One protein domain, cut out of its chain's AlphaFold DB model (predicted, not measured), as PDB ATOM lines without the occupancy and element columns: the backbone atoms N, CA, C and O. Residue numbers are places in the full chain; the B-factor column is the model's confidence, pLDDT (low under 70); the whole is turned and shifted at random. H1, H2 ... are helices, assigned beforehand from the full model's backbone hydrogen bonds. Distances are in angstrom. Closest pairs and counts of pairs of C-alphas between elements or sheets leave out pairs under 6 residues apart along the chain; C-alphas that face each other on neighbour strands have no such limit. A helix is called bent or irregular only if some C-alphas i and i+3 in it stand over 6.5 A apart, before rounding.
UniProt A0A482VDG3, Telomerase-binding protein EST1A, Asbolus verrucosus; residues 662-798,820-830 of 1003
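AT A GLANCE: This is residues 662 to 798 and 820 to 830 of the 1003 residues of the protein "Telomerase-binding protein EST1A" of Asbolus verrucosus (UniProt A0A482VDG3). The long helix H6, with H3, H2 and bent H5, makes a flat slab of roughly aligned helices, with H8 packed along H6. Short H4 lies crosswise near one end, H1 is near the start of H2, and residues 793 to 798 stick out. The printed part has 148 residues with eight named helices, H1 to H8 in order, and no named strand; the class is all helix. It is compact, with a radius of gyration of the C-alphas of 16.6 A and spans of 49 by 45 by 20 A.

IN THESE COORDINATES: H6, residues 759 to 788, is 42.9 A long, from (10.796, -56.861, 28.320) to (25.687, -17.306, 35.618). H3 is 702 to 722, 29.5 A; H2 is 676 to 695, 28.8 A. H5, 732 to 754, was assigned as one helix by its hydrogen bonds but is bent, C-alphas 740 and 743 being 7.4 A apart; its arms are H5a, 732 to 740, and H5b, 743 to 754. H8 is 820 to 830, H4 724 to 729, H1 668 to 671 and H7 792 to 795.

HOW THE PARTS SIT: H6 touches H8 (Ile 770 and Leu 827, closest C-alphas 5.8 A), opposite ways at a shallow tilt of 15 degrees. H5b and H6 form a hairpin, C-alphas 752 and 759 being closest at 5.0 A. H6 touches H3 with residues 780 to 788 alone, C-alphas 721 and 787 being closest at 6.2 A. H2 and H3 form a hairpin, C-alphas 685 and 708 being closest at 5.8 A. H3 touches H5a, opposite ways at 11 degrees, C-alphas 709 and 740 being closest at 5.9 A. H4 is close to but not clearly touching H3. Every O i to N i+4 pair is within hydrogen-bond range in H2, H3, H4, H6 and H8; H5a has 4 of 5 and H5b 6 of 8, and H1 and H7 are too short for one.

THE WHOLE: The farthest C-alphas, of Ala 757 and Asn 798, are 50.6 A apart. Residues 799 to 819 are cut out, with 21.3 A from C-alpha 798 to C-alpha 820. Of the links printed whole, none is long. Mean pLDDT of the printed part is 91.9; residue 798 alone is under 70.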
ATOM      1  N   TRP A 662      22.158 -25.176  12.072       90.50
ATOM      2  CA  TRP A 662      23.518 -24.967  12.579       90.50
ATOM      3  C   TRP A 662      24.497 -26.136  12.377       90.50
ATOM      4  O   TRP A 662      25.659 -26.006  12.743       90.50
ATOM      5  N   TYR A 663      24.088 -27.266  11.786       89.44
ATOM      6  CA  TYR A 663      25.025 -28.287  11.296       89.44
ATOM      7  C   TYR A 663      25.600 -27.976   9.905       89.44
ATOM      8  O   TYR A 663      26.603 -28.588   9.532       89.44
ATOM      9  N   ASP A 664      25.002 -27.083   9.116       86.69
ATOM     10  CA  ASP A 664      25.596 -26.631   7.852       86.69
ATOM     11  C   ASP A 664      26.636 -25.539   8.124       86.69
ATOM     12  O   ASP A 664      26.336 -24.527   8.752       86.69
ATOM     13  N   GLU A 665      27.856 -25.735   7.628       89.81
ATOM     14  CA  GLU A 665      28.988 -24.822   7.839       89.81
ATOM     15  C   GLU A 665      28.773 -23.466   7.147       89.81
ATOM     16  O   GLU A 665      29.323 -22.450   7.569       89.81
ATOM     17  N   ASN A 666      27.911 -23.443   6.126       85.88
ATOM     18  CA  ASN A 666      27.515 -22.241   5.398       85.88
ATOM     19  C   ASN A 666      26.378 -21.463   6.092       85.88
ATOM     20  O   ASN A 666      26.010 -20.381   5.638       85.88
ATOM     21  N   SER A 667      25.791 -21.998   7.169       89.06
ATOM     22  CA  SER A 667      24.650 -21.370   7.848       89.06
ATOM     23  C   SER A 667      25.067 -20.223   8.772       89.06
ATOM     24  O   SER A 667      26.109 -20.270   9.431       89.06
ATOM     25  N   GLU A 668      24.200 -19.216   8.910       84.62
ATOM     26  CA  GLU A 668      24.364 -18.168   9.929       84.62
ATOM     27  C   GLU A 668      24.408 -18.760  11.346       84.62
ATOM     28  O   GLU A 668      25.167 -18.281  12.185       84.62
ATOM     29  N   GLY A 669      23.663 -19.844  11.605       83.81
ATOM     30  CA  GLY A 669      23.659 -20.548  12.891       83.81
ATOM     31  C   GLY A 669      25.026 -21.135  13.254       83.81
ATOM     32  O   GLY A 669      25.516 -20.903  14.358       83.81
ATOM     33  N   PHE A 670      25.690 -21.830  12.320       88.12
ATOM     34  CA  PHE A 670      27.046 -22.359  12.527       88.12
ATOM     35  C   PHE A 670      28.054 -21.233  12.791       88.12
ATOM     36  O   PHE A 670      28.812 -21.289  13.760       88.12
ATOM     37  N   ASN A 671      28.009 -20.178  11.972       86.19
ATOM     38  CA  ASN A 671      28.910 -19.026  12.076       86.19
ATOM     39  C   ASN A 671      28.621 -18.130  13.302       86.19
ATOM     40  O   ASN A 671      29.493 -17.377  13.731       86.19
ATOM     41  N   SER A 672      27.434 -18.239  13.910       87.50
ATOM     42  CA  SER A 672      27.066 -17.540  15.153       87.50
ATOM     43  C   SER A 672      27.647 -18.176  16.421       87.50
ATOM     44  O   SER A 672      27.592 -17.563  17.489       87.50
ATOM     45  N   CYS A 673      28.182 -19.398  16.345       89.19
ATOM     46  CA  CYS A 673      28.792 -20.074  17.486       89.19
ATOM     47  C   CYS A 673      30.284 -19.757  17.593       89.19
ATOM     48  O   CYS A 673      31.042 -19.935  16.641       89.19
ATOM     49  N   ARG A 674      30.755 -19.410  18.795       89.50
ATOM     50  CA  ARG A 674      32.192 -19.185  19.055       89.50
ATOM     51  C   ARG A 674      33.050 -20.460  19.046       89.50
ATOM     52  O   ARG A 674      34.260 -20.372  19.230       89.50
ATOM     53  N   PHE A 675      32.447 -21.631  18.826       91.69
ATOM     54  CA  PHE A 675      33.104 -22.941  18.870       91.69
ATOM     55  C   PHE A 675      32.744 -23.815  17.644       91.69
ATOM     56  O   PHE A 675      32.158 -24.889  17.803       91.69
ATOM     57  N   PRO A 676      33.092 -23.397  16.408       89.75
ATOM     58  CA  PRO A 676      32.700 -24.104  15.181       89.75
ATOM     59  C   PRO A 676      33.239 -25.542  15.107       89.75
ATOM     60  O   PRO A 676      32.538 -26.436  14.637       89.75
ATOM     61  N   ASN A 677      34.443 -25.805  15.629       92.19
ATOM     62  CA  ASN A 677      35.005 -27.162  15.682       92.19
ATOM     63  C   ASN A 677      34.145 -28.094  16.552       92.19
ATOM     64  O   ASN A 677      33.780 -29.177  16.106       92.19
ATOM     65  N   LEU A 678      33.708 -27.626  17.729       93.62
ATOM     66  CA  LEU A 678      32.817 -28.386  18.610       93.62
ATOM     67  C   LEU A 678      31.478 -28.708  17.926       93.62
ATOM     68  O   LEU A 678      30.936 -29.787  18.140       93.62
ATOM     69  N   ILE A 679      30.964 -27.833  17.052       93.38
ATOM     70  CA  ILE A 679      29.789 -28.161  16.229       93.38
ATOM     71  C   ILE A 679      30.099 -29.277  15.224       93.38
ATOM     72  O   ILE A 679      29.282 -30.186  15.078       93.38
ATOM     73  N   LYS A 680      31.253 -29.245  14.541       92.75
ATOM     74  CA  LYS A 680      31.655 -30.316  13.608       92.75
ATOM     75  C   LYS A 680      31.761 -31.668  14.321       92.75
ATOM     76  O   LYS A 680      31.273 -32.669  13.791       92.75
ATOM     77  N   ASP A 681      32.308 -31.684  15.532       94.50
ATOM     78  CA  ASP A 681      32.438 -32.896  16.344       94.50
ATOM     79  C   ASP A 681      31.080 -33.375  16.897       94.50
ATOM     80  O   ASP A 681      30.765 -34.561  16.803       94.50
ATOM     81  N   ILE A 682      30.209 -32.469  17.365       94.69
ATOM     82  CA  ILE A 682      28.819 -32.788  17.758       94.69
ATOM     83  C   ILE A 682      28.032 -33.370  16.572       94.69
ATOM     84  O   ILE A 682      27.358 -34.387  16.718       94.69
ATOM     85  N   LYS A 683      28.150 -32.766  15.384       93.62
ATOM     86  CA  LYS A 683      27.549 -33.238  14.125       93.62
ATOM     87  C   LYS A 683      28.067 -34.627  13.743       93.62
ATOM     88  O   LYS A 683      27.289 -35.453  13.270       93.62
ATOM     89  N   ARG A 684      29.359 -34.909  13.951       93.38
ATOM     90  CA  ARG A 684      29.942 -36.246  13.755       93.38
ATOM     91  C   ARG A 684      29.357 -37.258  14.744       93.38
ATOM     92  O   ARG A 684      28.916 -38.318  14.307       93.38
ATOM     93  N   ALA A 685      29.303 -36.916  16.029       94.06
ATOM     94  CA  ALA A 685      28.796 -37.795  17.078       94.06
ATOM     95  C   ALA A 685      27.292 -38.103  16.929       94.06
ATOM     96  O   ALA A 685      26.904 -39.262  17.063       94.06
ATOM     97  N   ASP A 686      26.459 -37.114  16.574       93.31
ATOM     98  CA  ASP A 686      25.036 -37.326  16.253       93.31
ATOM     99  C   ASP A 686      24.882 -38.272  15.050       93.31
ATOM    100  O   ASP A 686      24.113 -39.223  15.103       93.31
ATOM    101  N   ASN A 687      25.680 -38.106  13.987       91.56
ATOM    102  CA  ASN A 687      25.615 -38.998  12.821       91.56
ATOM    103  C   ASN A 687      25.952 -40.462  13.153       91.56
ATOM    104  O   ASN A 687      25.303 -41.370  12.631       91.56
ATOM    105  N   GLU A 688      26.951 -40.697  14.006       91.62
ATOM    106  CA  GLU A 688      27.356 -42.042  14.433       91.62
ATOM    107  C   GLU A 688      26.314 -42.665  15.381       91.62
ATOM    108  O   GLU A 688      25.882 -43.803  15.181       91.62
ATOM    109  N   LEU A 689      25.808 -41.876  16.334       91.00
ATOM    110  CA  LEU A 689      24.716 -42.256  17.231       91.00
ATOM    111  C   LEU A 689      23.440 -42.606  16.448       91.00
ATOM    112  O   LEU A 689      22.832 -43.649  16.683       91.00
ATOM    113  N   GLN A 690      23.065 -41.779  15.472       88.06
ATOM    114  CA  GLN A 690      21.926 -42.006  14.583       88.06
ATOM    115  C   GLN A 690      22.125 -43.247  13.708       88.06
ATOM    116  O   GLN A 690      21.170 -43.989  13.493       88.06
ATOM    117  N   TYR A 691      23.336 -43.538  13.228       89.19
ATOM    118  CA  TYR A 691      23.603 -44.784  12.501       89.19
ATOM    119  C   TYR A 691      23.346 -46.024  13.379       89.19
ATOM    120  O   TYR A 691      22.661 -46.956  12.948       89.19
ATOM    121  N   ILE A 692      23.798 -46.012  14.637       87.69
ATOM    122  CA  ILE A 692      23.546 -47.090  15.610       87.69
ATOM    123  C   ILE A 692      22.046 -47.196  15.963       87.69
ATOM    124  O   ILE A 692      21.481 -48.291  16.016       87.69
ATOM    125  N   VAL A 693      21.377 -46.056  16.156       85.81
ATOM    126  CA  VAL A 693      19.946 -45.963  16.499       85.81
ATOM    127  C   VAL A 693      19.035 -46.421  15.352       85.81
ATOM    128  O   VAL A 693      18.049 -47.114  15.603       85.81
ATOM    129  N   ASN A 694      19.370 -46.099  14.099       84.62
ATOM    130  CA  ASN A 694      18.608 -46.507  12.912       84.62
ATOM    131  C   ASN A 694      18.900 -47.957  12.471       84.62
ATOM    132  O   ASN A 694      18.072 -48.567  11.798       84.62
ATOM    133  N   SER A 695      20.048 -48.533  12.853       83.88
ATOM    134  CA  SER A 695      20.369 -49.954  12.613       83.88
ATOM    135  C   SER A 695      19.840 -50.902  13.699       83.88
ATOM    136  O   SER A 695      19.929 -52.118  13.542       83.88
ATOM    137  N   GLY A 696      19.270 -50.372  14.790       80.88
ATOM    138  CA  GLY A 696      18.745 -51.162  15.912       80.88
ATOM    139  C   GLY A 696      19.821 -51.735  16.843       80.88
ATOM    140  O   GLY A 696      19.504 -52.500  17.749       80.88
ATOM    141  N   LEU A 697      21.090 -51.354  16.663       82.12
ATOM    142  CA  LEU A 697      22.235 -51.940  17.371       82.12
ATOM    143  C   LEU A 697      22.500 -51.332  18.760       82.12
ATOM    144  O   LEU A 697      23.453 -51.732  19.420       82.12
ATOM    145  N   VAL A 698      21.647 -50.409  19.225       82.00
ATOM    146  CA  VAL A 698      21.822 -49.574  20.436       82.00
ATOM    147  C   VAL A 698      22.315 -50.340  21.668       82.00
ATOM    148  O   VAL A 698      23.218 -49.861  22.344       82.00
ATOM    149  N   LEU A 699      21.747 -51.514  21.967       78.12
ATOM    150  CA  LEU A 699      22.163 -52.312  23.129       78.12
ATOM    151  C   LEU A 699      23.450 -53.113  22.885       78.12
ATOM    152  O   LEU A 699      24.209 -53.349  23.818       78.12
ATOM    153  N   ILE A 700      23.702 -53.519  21.639       82.56
ATOM    154  CA  ILE A 700      24.849 -54.353  21.254       82.56
ATOM    155  C   ILE A 700      26.132 -53.512  21.233       82.56
ATOM    156  O   ILE A 700      27.159 -53.938  21.750       82.56
ATOM    157  N   SER A 701      26.071 -52.295  20.686       85.81
ATOM    158  CA  SER A 701      27.177 -51.328  20.698       85.81
ATOM    159  C   SER A 701      27.026 -50.267  21.796       85.81
ATOM    160  O   SER A 701      27.489 -49.136  21.634       85.81
ATOM    161  N   TRP A 702      26.413 -50.615  22.938       88.56
ATOM    162  CA  TRP A 702      26.124 -49.648  24.007       88.56
ATOM    163  C   TRP A 702      27.370 -48.912  24.527       88.56
ATOM    164  O   TRP A 702      27.291 -47.725  24.820       88.56
ATOM    165  N   GLY A 703      28.541 -49.558  24.567       91.19
ATOM    166  CA  GLY A 703      29.795 -48.892  24.952       91.19
ATOM    167  C   GLY A 703      30.187 -47.728  24.027       91.19
ATOM    168  O   GLY A 703      30.684 -46.708  24.499       91.19
ATOM    169  N   THR A 704      29.908 -47.844  22.723       91.94
ATOM    170  CA  THR A 704      30.081 -46.757  21.744       91.94
ATOM    171  C   THR A 704      28.975 -45.715  21.879       91.94
ATOM    172  O   THR A 704      29.235 -44.520  21.787       91.94
ATOM    173  N   VAL A 705      27.734 -46.143  22.136       92.12
ATOM    174  CA  VAL A 705      26.624 -45.210  22.374       92.12
ATOM    175  C   VAL A 705      26.894 -44.347  23.606       92.12
ATOM    176  O   VAL A 705      26.722 -43.137  23.527       92.12
ATOM    177  N   GLU A 706      27.360 -44.920  24.716       93.00
ATOM    178  CA  GLU A 706      27.599 -44.149  25.936       93.00
ATOM    179  C   GLU A 706      28.800 -43.206  25.815       93.00
ATOM    180  O   GLU A 706      28.720 -42.085  26.310       93.00
ATOM    181  N   SER A 707      29.874 -43.570  25.101       95.19
ATOM    182  CA  SER A 707      30.982 -42.630  24.863       95.19
ATOM    183  C   SER A 707      30.564 -41.454  23.968       95.19
ATOM    184  O   SER A 707      30.887 -40.303  24.276       95.19
ATOM    185  N   LEU A 708      29.759 -41.706  22.926       95.31
ATOM    186  CA  LEU A 708      29.147 -40.656  22.101       95.31
ATOM    187  C   LEU A 708      28.181 -39.781  22.918       95.31
ATOM    188  O   LEU A 708      28.217 -38.555  22.809       95.31
ATOM    189  N   ARG A 709      27.344 -40.383  23.777       95.75
ATOM    190  CA  ARG A 709      26.449 -39.652  24.690       95.75
ATOM    191  C   ARG A 709      27.227 -38.823  25.706       95.75
ATOM    192  O   ARG A 709      26.812 -37.705  25.984       95.75
ATOM    193  N   GLN A 710      28.336 -39.326  26.244       96.62
ATOM    194  CA  GLN A 710      29.172 -38.597  27.197       96.62
ATOM    195  C   GLN A 710      29.813 -37.366  26.547       96.62
ATOM    196  O   GLN A 710      29.665 -36.263  27.072       96.62
ATOM    197  N   PHE A 711      30.380 -37.511  25.347       97.31
ATOM    198  CA  PHE A 711      30.867 -36.371  24.567       97.31
ATOM    199  C   PHE A 711      29.756 -35.343  24.266       97.31
ATOM    200  O   PHE A 711      29.950 -34.139  24.427       97.31
ATOM    201  N   LEU A 712      28.558 -35.797  23.879       96.69
ATOM    202  CA  LEU A 712      27.414 -34.916  23.604       96.69
ATOM    203  C   LEU A 712      26.851 -34.236  24.876       96.69
ATOM    204  O   LEU A 712      26.414 -33.085  24.804       96.69
ATOM    205  N   LYS A 713      26.900 -34.902  26.041       97.38
ATOM    206  CA  LYS A 713      26.571 -34.341  27.366       97.38
ATOM    207  C   LYS A 713      27.555 -33.235  27.766       97.38
ATOM    208  O   LYS A 713      27.131 -32.155  28.185       97.38
ATOM    209  N   GLU A 714      28.852 -33.479  27.601       97.06
ATOM    210  CA  GLU A 714      29.913 -32.498  27.860       97.06
ATOM    211  C   GLU A 714      29.832 -31.316  26.882       97.06
ATOM    212  O   GLU A 714      29.919 -30.160  27.297       97.06
ATOM    213  N   GLY A 715      29.549 -31.581  25.602       96.56
ATOM    214  CA  GLY A 715      29.305 -30.559  24.582       96.56
ATOM    215  C   GLY A 715      28.117 -29.646  24.912       96.56
ATOM    216  O   GLY A 715      28.246 -28.424  24.813       96.56
ATOM    217  N   LEU A 716      26.986 -30.202  25.372       97.00
ATOM    218  CA  LEU A 716      25.838 -29.411  25.839       97.00
ATOM    219  C   LEU A 716      26.207 -28.537  27.048       97.00
ATOM    220  O   LEU A 716      25.872 -27.352  27.062       97.00
ATOM    221  N   GLN A 717      26.915 -29.090  28.038       96.88
ATOM    222  CA  GLN A 717      27.348 -28.346  29.226       96.88
ATOM    223  C   GLN A 717      28.324 -27.219  28.860       96.88
ATOM    224  O   GLN A 717      28.161 -26.086  29.314       96.88
ATOM    225  N   TYR A 718      29.302 -27.491  27.993       96.38
ATOM    226  CA  TYR A 718      30.269 -26.499  27.531       96.38
ATOM    227  C   TYR A 718      29.587 -25.362  26.758       96.38
ATOM    228  O   TYR A 718      29.804 -24.188  27.068       96.38
ATOM    229  N   LEU A 719      28.719 -25.692  25.795       96.06
ATOM    230  CA  LEU A 719      27.974 -24.696  25.021       96.06
ATOM    231  C   LEU A 719      27.040 -23.870  25.915       96.06
ATOM    232  O   LEU A 719      27.022 -22.649  25.782       96.06
ATOM    233  N   LEU A 720      26.343 -24.480  26.878       95.75
ATOM    234  CA  LEU A 720      25.497 -23.741  27.819       95.75
ATOM    235  C   LEU A 720      26.290 -22.818  28.749       95.75
ATOM    236  O   LEU A 720      25.824 -21.717  29.025       95.75
ATOM    237  N   CYS A 721      27.476 -23.223  29.203       94.19
ATOM    238  CA  CYS A 721      28.301 -22.419  30.108       94.19
ATOM    239  C   CYS A 721      29.186 -21.379  29.393       94.19
ATOM    240  O   CYS A 721      29.701 -20.464  30.042       94.19
ATOM    241  N   LYS A 722      29.408 -21.500  28.074       93.44
ATOM    242  CA  LYS A 722      30.270 -20.585  27.297       93.44
ATOM    243  C   LYS A 722      29.521 -19.782  26.233       93.44
ATOM    244  O   LYS A 722      29.817 -18.594  26.081       93.44
ATOM    245  N   ASP A 723      28.549 -20.368  25.530       93.25
ATOM    246  CA  ASP A 723      27.783 -19.727  24.448       93.25
ATOM    247  C   ASP A 723      26.255 -19.914  24.518       93.25
ATOM    248  O   ASP A 723      25.566 -20.261  23.557       93.25
ATOM    249  N   LEU A 724      25.704 -19.589  25.685       94.06
ATOM    250  CA  LEU A 724      24.268 -19.545  25.969       94.06
ATOM    251  C   LEU A 724      23.419 -18.741  24.956       94.06
ATOM    252  O   LEU A 724      22.246 -19.058  24.766       94.06
ATOM    253  N   LYS A 725      23.976 -17.720  24.282       93.31
ATOM    254  CA  LYS A 725      23.253 -16.973  23.231       93.31
ATOM    255  C   LYS A 725      22.965 -17.864  22.025       93.31
ATOM    256  O   LYS A 725      21.803 -18.009  21.655       93.31
ATOM    257  N   PHE A 726      24.001 -18.502  21.479       93.94
ATOM    258  CA  PHE A 726      23.875 -19.495  20.411       93.94
ATOM    259  C   PHE A 726      22.915 -20.628  20.817       93.94
ATOM    260  O   PHE A 726      21.996 -20.953  20.066       93.94
ATOM    261  N   CYS A 727      23.037 -21.141  22.051       94.50
ATOM    262  CA  CYS A 727      22.140 -22.179  22.572       94.50
ATOM    263  C   CYS A 727      20.657 -21.787  22.516       94.50
ATOM    264  O   CYS A 727      19.817 -22.621  22.176       94.50
ATOM    265  N   GLN A 728      20.327 -20.530  22.835       93.12
ATOM    266  CA  GLN A 728      18.947 -20.049  22.822       93.12
ATOM    267  C   GLN A 728      18.405 -19.789  21.416       93.12
ATOM    268  O   GLN A 728      17.278 -20.203  21.142       93.12
ATOM    269  N   THR A 729      19.187 -19.160  20.530       92.69
ATOM    270  CA  THR A 729      18.788 -18.911  19.132       92.69
ATOM    271  C   THR A 729      18.493 -20.229  18.414       92.69
ATOM    272  O   THR A 729      17.373 -20.463  17.958       92.69
ATOM    273  N   GLU A 730      19.459 -21.146  18.425       92.75
ATOM    274  CA  GLU A 730      19.399 -22.412  17.688       92.75
ATOM    275  C   GLU A 730      18.688 -23.545  18.450       92.75
ATOM    276  O   GLU A 730      18.548 -24.662  17.949       92.75
ATOM    277  N   ASN A 731      18.219 -23.270  19.674       93.56
ATOM    278  CA  ASN A 731      17.557 -24.225  20.569       93.56
ATOM    279  C   ASN A 731      18.350 -25.534  20.763       93.56
ATOM    280  O   ASN A 731      17.792 -26.636  20.759       93.56
ATOM    281  N   VAL A 732      19.661 -25.395  20.971       95.06
ATOM    282  CA  VAL A 732      20.624 -26.502  21.086       95.06
ATOM    283  C   VAL A 732      20.221 -27.498  22.176       95.06
ATOM    284  O   VAL A 732      20.319 -28.704  21.956       95.06
ATOM    285  N   GLU A 733      19.681 -27.039  23.310       95.44
ATOM    286  CA  GLU A 733      19.260 -27.940  24.395       95.44
ATOM    287  C   GLU A 733      18.087 -28.832  23.963       95.44
ATOM    288  O   GLU A 733      17.996 -29.987  24.368       95.44
ATOM    289  N   GLN A 734      17.199 -28.315  23.105       94.69
ATOM    290  CA  GLN A 734      16.040 -29.044  22.590       94.69
ATOM    291  C   GLN A 734      16.435 -30.104  21.548       94.69
ATOM    292  O   GLN A 734      15.727 -31.111  21.453       94.69
ATOM    293  N   HIS A 735      17.528 -29.897  20.799       94.44
ATOM    294  CA  HIS A 735      18.118 -30.914  19.915       94.44
ATOM    295  C   HIS A 735      18.909 -31.957  20.704       94.44
ATOM    296  O   HIS A 735      18.665 -33.152  20.558       94.44
ATOM    297  N   LEU A 736      19.798 -31.529  21.603       95.50
ATOM    298  CA  LEU A 736      20.641 -32.464  22.348       95.50
ATOM    299  C   LEU A 736      19.816 -33.342  23.307       95.50
ATOM    300  O   LEU A 736      20.056 -34.544  23.362       95.50
ATOM    301  N   TRP A 737      18.739 -32.827  23.921       96.44
ATOM    302  CA  TRP A 737      17.726 -33.656  24.602       96.44
ATOM    303  C   TRP A 737      17.117 -34.745  23.701       96.44
ATOM    304  O   TRP A 737      16.894 -35.872  24.159       96.44
ATOM    305  N   LYS A 738      16.848 -34.434  22.423       93.62
ATOM    306  CA  LYS A 738      16.251 -35.402  21.496       93.62
ATOM    307  C   LYS A 738      17.166 -36.597  21.268       93.62
ATOM    308  O   LYS A 738      16.710 -37.732  21.394       93.62
ATOM    309  N   ILE A 739      18.434 -36.342  20.956       92.81
ATOM    310  CA  ILE A 739      19.383 -37.396  20.574       92.81
ATOM    311  C   ILE A 739      19.963 -38.131  21.794       92.81
ATOM    312  O   ILE A 739      20.109 -39.349  21.745       92.81
ATOM    313  N   LEU A 740      20.202 -37.437  22.917       94.44
ATOM    314  CA  LEU A 740      20.756 -38.032  24.144       94.44
ATOM    315  C   LEU A 740      19.771 -38.931  24.906       94.44
ATOM    316  O   LEU A 740      20.212 -39.864  25.583       94.44
ATOM    317  N   TYR A 741      18.468 -38.626  24.846       95.38
ATOM    318  CA  TYR A 741      17.448 -39.268  25.685       95.38
ATOM    319  C   TYR A 741      16.184 -39.642  24.910       95.38
ATOM    320  O   TYR A 741      15.913 -40.828  24.749       95.38
ATOM    321  N   HIS A 742      15.407 -38.669  24.419       93.88
ATOM    322  CA  HIS A 742      14.054 -38.914  23.890       93.88
ATOM    323  C   HIS A 742      14.012 -39.989  22.792       93.88
ATOM    324  O   HIS A 742      13.204 -40.911  22.867       93.88
ATOM    325  N   ASN A 743      14.888 -39.901  21.787       92.06
ATOM    326  CA  ASN A 743      14.902 -40.846  20.672       92.06
ATOM    327  C   ASN A 743      15.309 -42.254  21.136       92.06
ATOM    328  O   ASN A 743      14.693 -43.230  20.716       92.06
ATOM    329  N   ILE A 744      16.288 -42.372  22.041       91.88
ATOM    330  CA  ILE A 744      16.731 -43.661  22.602       91.88
ATOM    331  C   ILE A 744      15.615 -44.280  23.459       91.88
ATOM    332  O   ILE A 744      15.279 -45.452  23.284       91.88
ATOM    333  N   ILE A 745      14.979 -43.476  24.320       93.62
ATOM    334  CA  ILE A 745      13.823 -43.880  25.130       93.62
ATOM    335  C   ILE A 745      12.698 -44.392  24.221       93.62
ATOM    336  O   ILE A 745      12.193 -45.493  24.429       93.62
ATOM    337  N   GLU A 746      12.331 -43.654  23.172       91.00
ATOM    338  CA  GLU A 746      11.247 -44.045  22.265       91.00
ATOM    339  C   GLU A 746      11.608 -45.202  21.308       91.00
ATOM    340  O   GLU A 746      10.692 -45.887  20.850       91.00
ATOM    341  N   VAL A 747      12.890 -45.496  21.034       89.12
ATOM    342  CA  VAL A 747      13.287 -46.789  20.429       89.12
ATOM    343  C   VAL A 747      13.031 -47.919  21.424       89.12
ATOM    344  O   VAL A 747      12.285 -48.848  21.119       89.12
ATOM    345  N   THR A 748      13.603 -47.851  22.629       90.06
ATOM    346  CA  THR A 748      13.550 -48.981  23.571       90.06
ATOM    347  C   THR A 748      12.140 -49.226  24.124       90.06
ATOM    348  O   THR A 748      11.755 -50.370  24.362       90.06
ATOM    349  N   ARG A 749      11.296 -48.192  24.227       90.25
ATOM    350  CA  ARG A 749       9.863 -48.360  24.528       90.25
ATOM    351  C   ARG A 749       9.108 -49.119  23.434       90.25
ATOM    352  O   ARG A 749       8.238 -49.920  23.763       90.25
ATOM    353  N   LYS A 750       9.456 -48.918  22.157       88.62
ATOM    354  CA  LYS A 750       8.914 -49.714  21.038       88.62
ATOM    355  C   LYS A 750       9.497 -51.130  21.018       88.62
ATOM    356  O   LYS A 750       8.796 -52.059  20.626       88.62
ATOM    357  N   ALA A 751      10.733 -51.320  21.488       86.50
ATOM    358  CA  ALA A 751      11.310 -52.651  21.690       86.50
ATOM    359  C   ALA A 751      10.467 -53.470  22.684       86.50
ATOM    360  O   ALA A 751      10.022 -54.557  22.338       86.50
ATOM    361  N   ILE A 752      10.121 -52.893  23.845       87.25
ATOM    362  CA  ILE A 752       9.258 -53.521  24.870       87.25
ATOM    363  C   ILE A 752       7.909 -54.003  24.310       87.25
ATOM    364  O   ILE A 752       7.396 -55.028  24.755       87.25
ATOM    365  N   THR A 753       7.311 -53.278  23.358       84.94
ATOM    366  CA  THR A 753       6.032 -53.679  22.742       84.94
ATOM    367  C   THR A 753       6.176 -54.708  21.622       84.94
ATOM    368  O   THR A 753       5.201 -55.384  21.305       84.94
ATOM    369  N   ASN A 754       7.361 -54.824  21.018       85.44
ATOM    370  CA  ASN A 754       7.626 -55.712  19.881       85.44
ATOM    371  C   ASN A 754       8.268 -57.044  20.304       85.44
ATOM    372  O   ASN A 754       8.079 -58.059  19.637       85.44
ATOM    373  N   ASP A 755       9.027 -57.029  21.398       85.75
ATOM    374  CA  ASP A 755       9.788 -58.142  21.954       85.75
ATOM    375  C   ASP A 755       9.485 -58.257  23.461       85.75
ATOM    376  O   ASP A 755      10.168 -57.658  24.300       85.75
ATOM    377  N   PRO A 756       8.421 -58.999  23.827       82.62
ATOM    378  CA  PRO A 756       8.031 -59.172  25.218       82.62
ATOM    379  C   PRO A 756       8.954 -60.130  25.986       82.62
ATOM    380  O   PRO A 756       8.903 -60.130  27.214       82.62
ATOM    381  N   ALA A 757       9.790 -60.927  25.306       85.88
ATOM    382  CA  ALA A 757      10.696 -61.872  25.958       85.88
ATOM    383  C   ALA A 757      11.819 -61.129  26.697       85.88
ATOM    384  O   ALA A 757      12.082 -61.404  27.865       85.88
ATOM    385  N   ASN A 758      12.399 -60.109  26.061       86.06
ATOM    386  CA  ASN A 758      13.424 -59.260  26.672       86.06
ATOM    387  C   ASN A 758      12.837 -58.040  27.430       86.06
ATOM    388  O   ASN A 758      13.581 -57.124  27.795       86.06
ATOM    389  N   LYS A 759      11.513 -58.006  27.701       87.81
ATOM    390  CA  LYS A 759      10.796 -56.861  28.320       87.81
ATOM    391  C   LYS A 759      11.490 -56.328  29.575       87.81
ATOM    392  O   LYS A 759      11.623 -55.114  29.723       87.81
ATOM    393  N   GLU A 760      11.924 -57.207  30.476       89.00
ATOM    394  CA  GLU A 760      12.546 -56.806  31.747       89.00
ATOM    395  C   GLU A 760      13.923 -56.162  31.550       89.00
ATOM    396  O   GLU A 760      14.233 -55.161  32.195       89.00
ATOM    397  N   GLN A 761      14.715 -56.661  30.599       88.19
ATOM    398  CA  GLN A 761      16.041 -56.123  30.288       88.19
ATOM    399  C   GLN A 761      15.932 -54.745  29.612       88.19
ATOM    400  O   GLN A 761      16.616 -53.805  30.017       88.19
ATOM    401  N   TYR A 762      14.990 -54.573  28.673       90.06
ATOM    402  CA  TYR A 762      14.666 -53.255  28.114       90.06
ATOM    403  C   TYR A 762      14.144 -52.272  29.181       90.06
ATOM    404  O   TYR A 762      14.482 -51.087  29.136       90.06
ATOM    405  N   LYS A 763      13.340 -52.736  30.155       92.75
ATOM    406  CA  LYS A 763      12.886 -51.904  31.285       92.75
ATOM    407  C   LYS A 763      14.043 -51.469  32.183       92.75
ATOM    408  O   LYS A 763      14.144 -50.281  32.476       92.75
ATOM    409  N   GLY A 764      14.910 -52.397  32.594       93.50
ATOM    410  CA  GLY A 764      16.077 -52.095  33.429       93.50
ATOM    411  C   GLY A 764      17.007 -51.078  32.763       93.50
ATOM    412  O   GLY A 764      17.396 -50.093  33.390       93.50
ATOM    413  N   PHE A 765      17.263 -51.251  31.463       92.69
ATOM    414  CA  PHE A 765      17.999 -50.286  30.647       92.69
ATOM    415  C   PHE A 765      17.325 -48.902  30.605       92.69
ATOM    416  O   PHE A 765      18.000 -47.889  30.784       92.69
ATOM    417  N   LEU A 766      16.003 -48.834  30.396       94.69
ATOM    418  CA  LEU A 766      15.278 -47.557  30.385       94.69
ATOM    419  C   LEU A 766      15.338 -46.842  31.736       94.69
ATOM    420  O   LEU A 766      15.509 -45.627  31.755       94.69
ATOM    421  N   LEU A 767      15.208 -47.566  32.850       96.00
ATOM    422  CA  LEU A 767      15.303 -46.975  34.186       96.00
ATOM    423  C   LEU A 767      16.713 -46.435  34.454       96.00
ATOM    424  O   LEU A 767      16.840 -45.279  34.844       96.00
ATOM    425  N   TYR A 768      17.759 -47.203  34.125       95.38
ATOM    426  CA  TYR A 768      19.149 -46.733  34.171       95.38
ATOM    427  C   TYR A 768      19.353 -45.443  33.354       95.38
ATOM    428  O   TYR A 768      19.879 -44.462  33.875       95.38
ATOM    429  N   LEU A 769      18.880 -45.411  32.103       95.69
ATOM    430  CA  LEU A 769      18.993 -44.252  31.210       95.69
ATOM    431  C   LEU A 769      18.230 -43.017  31.732       95.69
ATOM    432  O   LEU A 769      18.657 -41.880  31.525       95.69
ATOM    433  N   ILE A 770      17.093 -43.230  32.398       97.12
ATOM    434  CA  ILE A 770      16.257 -42.162  32.959       97.12
ATOM    435  C   ILE A 770      16.852 -41.603  34.256       97.12
ATOM    436  O   ILE A 770      16.859 -40.383  34.439       97.12
ATOM    437  N   ASP A 771      17.373 -42.459  35.133       97.19
ATOM    438  CA  ASP A 771      18.013 -42.033  36.379       97.19
ATOM    439  C   ASP A 771      19.380 -41.362  36.084       97.19
ATOM    440  O   ASP A 771      19.681 -40.316  36.662       97.19
ATOM    441  N   GLU A 772      20.148 -41.847  35.092       97.25
ATOM    442  CA  GLU A 772      21.347 -41.174  34.545       97.25
ATOM    443  C   GLU A 772      21.024 -39.766  34.032       97.25
ATOM    444  O   GLU A 772      21.652 -38.791  34.448       97.25
ATOM    445  N   GLY A 773      19.995 -39.641  33.188       97.62
ATOM    446  CA  GLY A 773      19.547 -38.347  32.676       97.62
ATOM    447  C   GLY A 773      19.031 -37.401  33.752       97.62
ATOM    448  O   GLY A 773      19.238 -36.194  33.654       97.62
ATOM    449  N   THR A 774      18.397 -37.936  34.796       97.81
ATOM    450  CA  THR A 774      17.909 -37.133  35.924       97.81
ATOM    451  C   THR A 774      19.088 -36.504  36.664       97.81
ATOM    452  O   THR A 774      19.136 -35.283  36.801       97.81
ATOM    453  N   ASN A 775      20.092 -37.309  37.024       97.69
ATOM    454  CA  ASN A 775      21.311 -36.838  37.685       97.69
ATOM    455  C   ASN A 775      22.095 -35.838  36.812       97.69
ATOM    456  O   ASN A 775      22.591 -34.828  37.316       97.69
ATOM    457  N   TYR A 776      22.180 -36.086  35.498       98.12
ATOM    458  CA  TYR A 776      22.845 -35.185  34.551       98.12
ATOM    459  C   TYR A 776      22.142 -33.821  34.456       98.12
ATOM    460  O   TYR A 776      22.801 -32.788  34.576       98.12
ATOM    461  N   PHE A 777      20.814 -33.783  34.286       98.19
ATOM    462  CA  PHE A 777      20.091 -32.513  34.161       98.19
ATOM    463  C   PHE A 777      19.957 -31.748  35.485       98.19
ATOM    464  O   PHE A 777      19.955 -30.516  35.455       98.19
ATOM    465  N   GLU A 778      19.909 -32.434  36.633       97.19
ATOM    466  CA  GLU A 778      20.038 -31.799  37.954       97.19
ATOM    467  C   GLU A 778      21.445 -31.153  38.094       97.19
ATOM    468  O   GLU A 778      21.543 -29.946  38.322       97.19
ATOM    469  N   SER A 779      22.530 -31.873  37.767       97.44
ATOM    470  CA  SER A 779      23.912 -31.332  37.768       97.44
ATOM    471  C   SER A 779      24.145 -30.192  36.755       97.44
ATOM    472  O   SER A 779      24.984 -29.305  36.954       97.44
ATOM    473  N   LEU A 780      23.412 -30.194  35.636       96.94
ATOM    474  CA  LEU A 780      23.479 -29.151  34.611       96.94
ATOM    475  C   LEU A 780      22.743 -27.868  35.041       96.94
ATOM    476  O   LEU A 780      23.178 -26.773  34.674       96.94
ATOM    477  N   LEU A 781      21.687 -27.972  35.858       96.69
ATOM    478  CA  LEU A 781      21.070 -26.812  36.512       96.69
ATOM    479  C   LEU A 781      22.052 -26.152  37.490       96.69
ATOM    480  O   LEU A 781      22.267 -24.942  37.393       96.69
ATOM    481  N   ASP A 782      22.726 -26.933  38.338       95.88
ATOM    482  CA  ASP A 782      23.776 -26.419  39.231       95.88
ATOM    483  C   ASP A 782      24.939 -25.790  38.445       95.88
ATOM    484  O   ASP A 782      25.491 -24.758  38.837       95.88
ATOM    485  N   SER A 783      25.298 -26.361  37.291       96.12
ATOM    486  CA  SER A 783      26.308 -25.786  36.388       96.12
ATOM    487  C   SER A 783      25.888 -24.415  35.839       96.12
ATOM    488  O   SER A 783      26.718 -23.503  35.769       96.12
ATOM    489  N   LEU A 784      24.608 -24.236  35.487       94.94
ATOM    490  CA  LEU A 784      24.058 -22.950  35.044       94.94
ATOM    491  C   LEU A 784      24.030 -21.921  36.182       94.94
ATOM    492  O   LEU A 784      24.489 -20.795  35.976       94.94
ATOM    493  N   GLU A 785      23.551 -22.297  37.373       94.38
ATOM    494  CA  GLU A 785      23.558 -21.435  38.566       94.38
ATOM    495  C   GLU A 785      24.972 -20.930  38.887       94.38
ATOM    496  O   GLU A 785      25.209 -19.725  39.025       94.38
ATOM    497  N   ASN A 786      25.934 -21.854  38.956       94.88
ATOM    498  CA  ASN A 786      27.318 -21.560  39.316       94.88
ATOM    499  C   ASN A 786      28.065 -20.763  38.235       94.88
ATOM    500  O   ASN A 786      28.969 -19.994  38.576       94.88
ATOM    501  N   THR A 787      27.689 -20.901  36.959       95.44
ATOM    502  CA  THR A 787      28.286 -20.137  35.851       95.44
ATOM    503  C   THR A 787      27.711 -18.726  35.763       95.44
ATOM    504  O   THR A 787      28.472 -17.761  35.709       95.44
ATOM    505  N   TYR A 788      26.384 -18.588  35.799       92.69
ATOM    506  CA  TYR A 788      25.687 -17.306  35.618       92.69
ATOM    507  C   TYR A 788      25.362 -16.575  36.930       92.69
ATOM    508  O   TYR A 788      24.703 -15.538  36.903       92.69
ATOM    509  N   LYS A 789      25.861 -17.086  38.064       91.62
ATOM    510  CA  LYS A 789      25.800 -16.477  39.408       91.62
ATOM    511  C   LYS A 789      24.379 -16.111  39.847       91.62
ATOM    512  O   LYS A 789      24.133 -15.033  40.382       91.62
ATOM    513  N   PHE A 790      23.448 -17.040  39.649       91.12
ATOM    514  CA  PHE A 790      22.063 -16.922  40.103       91.12
ATOM    515  C   PHE A 790      21.642 -18.173  40.881       91.12
ATOM    516  O   PHE A 790      22.249 -19.228  40.726       91.12
ATOM    517  N   LYS A 791      20.593 -18.058  41.705       89.81
ATOM    518  CA  LYS A 791      19.935 -19.199  42.351       89.81
ATOM    519  C   LYS A 791      18.492 -19.311  41.879       89.81
ATOM    520  O   LYS A 791      17.738 -18.345  41.968       89.81
ATOM    521  N   LEU A 792      18.120 -20.482  41.376       89.00
ATOM    522  CA  LEU A 792      16.840 -20.802  40.752       89.00
ATOM    523  C   LEU A 792      15.666 -20.529  41.699       89.00
ATOM    524  O   LEU A 792      14.668 -19.945  41.288       89.00
ATOM    525  N   ASN A 793      15.835 -20.849  42.986       87.31
ATOM    526  CA  ASN A 793      14.847 -20.618  44.047       87.31
ATOM    527  C   ASN A 793      14.464 -19.134  44.233       87.31
ATOM    528  O   ASN A 793      13.379 -18.840  44.735       87.31
ATOM    529  N   ASN A 794      15.301 -18.192  43.782       86.69
ATOM    530  CA  ASN A 794      14.995 -16.758  43.819       86.69
ATOM    531  C   ASN A 794      14.014 -16.342  42.702       86.69
ATOM    532  O   ASN A 794      13.476 -15.239  42.737       86.69
ATOM    533  N   TYR A 795      13.769 -17.220  41.723       84.62
ATOM    534  CA  TYR A 795      12.885 -17.011  40.568       84.62
ATOM    535  C   TYR A 795      11.653 -17.937  40.588       84.62
ATOM    536  O   TYR A 795      10.862 -17.934  39.644       84.62
ATOM    537  N   LEU A 796      11.492 -18.716  41.663       86.12
ATOM    538  CA  LEU A 796      10.332 -19.565  41.943       86.12
ATOM    539  C   LEU A 796       9.344 -18.852  42.880       86.12
ATOM    540  O   LEU A 796       9.731 -17.993  43.679       86.12
ATOM    541  N   GLY A 797       8.065 -19.217  42.779       75.62
ATOM    542  CA  GLY A 797       6.970 -18.685  43.592       75.62
ATOM    543  C   GLY A 797       6.966 -17.156  43.751       75.62
ATOM    544  O   GLY A 797       7.234 -16.397  42.814       75.62
ATOM    545  N   ASN A 798       6.675 -16.699  44.972       62.50
ATOM    546  CA  ASN A 798       6.543 -15.277  45.308       62.50
ATOM    547  C   ASN A 798       7.853 -14.476  45.153       62.50
ATOM    548  O   ASN A 798       7.791 -13.263  44.950       62.50
ATOM    549  N   LEU A 820      15.508 -27.357  30.825       97.81
ATOM    550  CA  LEU A 820      16.013 -28.501  31.602       97.81
ATOM    551  C   LEU A 820      14.971 -29.051  32.591       97.81
ATOM    552  O   LEU A 820      14.821 -30.262  32.721       97.81
ATOM    553  N   LEU A 821      14.185 -28.182  33.234       97.88
ATOM    554  CA  LEU A 821      13.089 -28.580  34.126       97.88
ATOM    555  C   LEU A 821      11.940 -29.269  33.370       97.88
ATOM    556  O   LEU A 821      11.312 -30.179  33.910       97.88
ATOM    557  N   LEU A 822      11.681 -28.888  32.110       98.06
ATOM    558  CA  LEU A 822      10.781 -29.649  31.237       98.06
ATOM    559  C   LEU A 822      11.341 -31.054  30.970       98.06
ATOM    560  O   LEU A 822      10.591 -32.016  31.100       98.06
ATOM    561  N   PHE A 823      12.641 -31.188  30.683       98.25
ATOM    562  CA  PHE A 823      13.283 -32.490  30.447       98.25
ATOM    563  C   PHE A 823      13.275 -33.381  31.702       98.25
ATOM    564  O   PHE A 823      12.938 -34.557  31.606       98.25
ATOM    565  N   LEU A 824      13.533 -32.826  32.891       98.19
ATOM    566  CA  LEU A 824      13.397 -33.531  34.178       98.19
ATOM    567  C   LEU A 824      11.951 -33.984  34.451       98.19
ATOM    568  O   LEU A 824      11.714 -35.088  34.949       98.19
ATOM    569  N   GLY A 825      10.965 -33.161  34.083       97.94
ATOM    570  CA  GLY A 825       9.555 -33.544  34.113       97.94
ATOM    571  C   GLY A 825       9.205 -34.634  33.090       97.94
ATOM    572  O   GLY A 825       8.421 -35.536  33.399       97.94
ATOM    573  N   ASP A 826       9.777 -34.584  31.884       97.62
ATOM    574  CA  ASP A 826       9.585 -35.595  30.841       97.62
ATOM    575  C   ASP A 826      10.203 -36.937  31.278       97.62
ATOM    576  O   ASP A 826       9.503 -37.951  31.256       97.62
ATOM    577  N   LEU A 827      11.448 -36.942  31.775       97.81
ATOM    578  CA  LEU A 827      12.135 -38.103  32.364       97.81
ATOM    579  C   LEU A 827      11.329 -38.729  33.507       97.81
ATOM    580  O   LEU A 827      11.018 -39.920  33.459       97.81
ATOM    581  N   GLY A 828      10.909 -37.927  34.490       96.69
ATOM    582  CA  GLY A 828      10.086 -38.412  35.600       96.69
ATOM    583  C   GLY A 828       8.739 -38.993  35.146       96.69
ATOM    584  O   GLY A 828       8.252 -39.946  35.745       96.69
ATOM    585  N   ARG A 829       8.147 -38.478  34.060       96.31
ATOM    586  CA  ARG A 829       6.929 -39.053  33.463       96.31
ATOM    587  C   ARG A 829       7.220 -40.363  32.723       96.31
ATOM    588  O   ARG A 829       6.418 -41.288  32.824       96.31
ATOM    589  N   TYR A 830       8.338 -40.465  31.999       96.44
ATOM    590  CA  TYR A 830       8.751 -41.719  31.356       96.44
ATOM    591  C   TYR A 830       9.041 -42.814  32.388       96.44
ATOM    592  O   TYR A 830       8.645 -43.955  32.168       96.44
TER     593      TYR A 830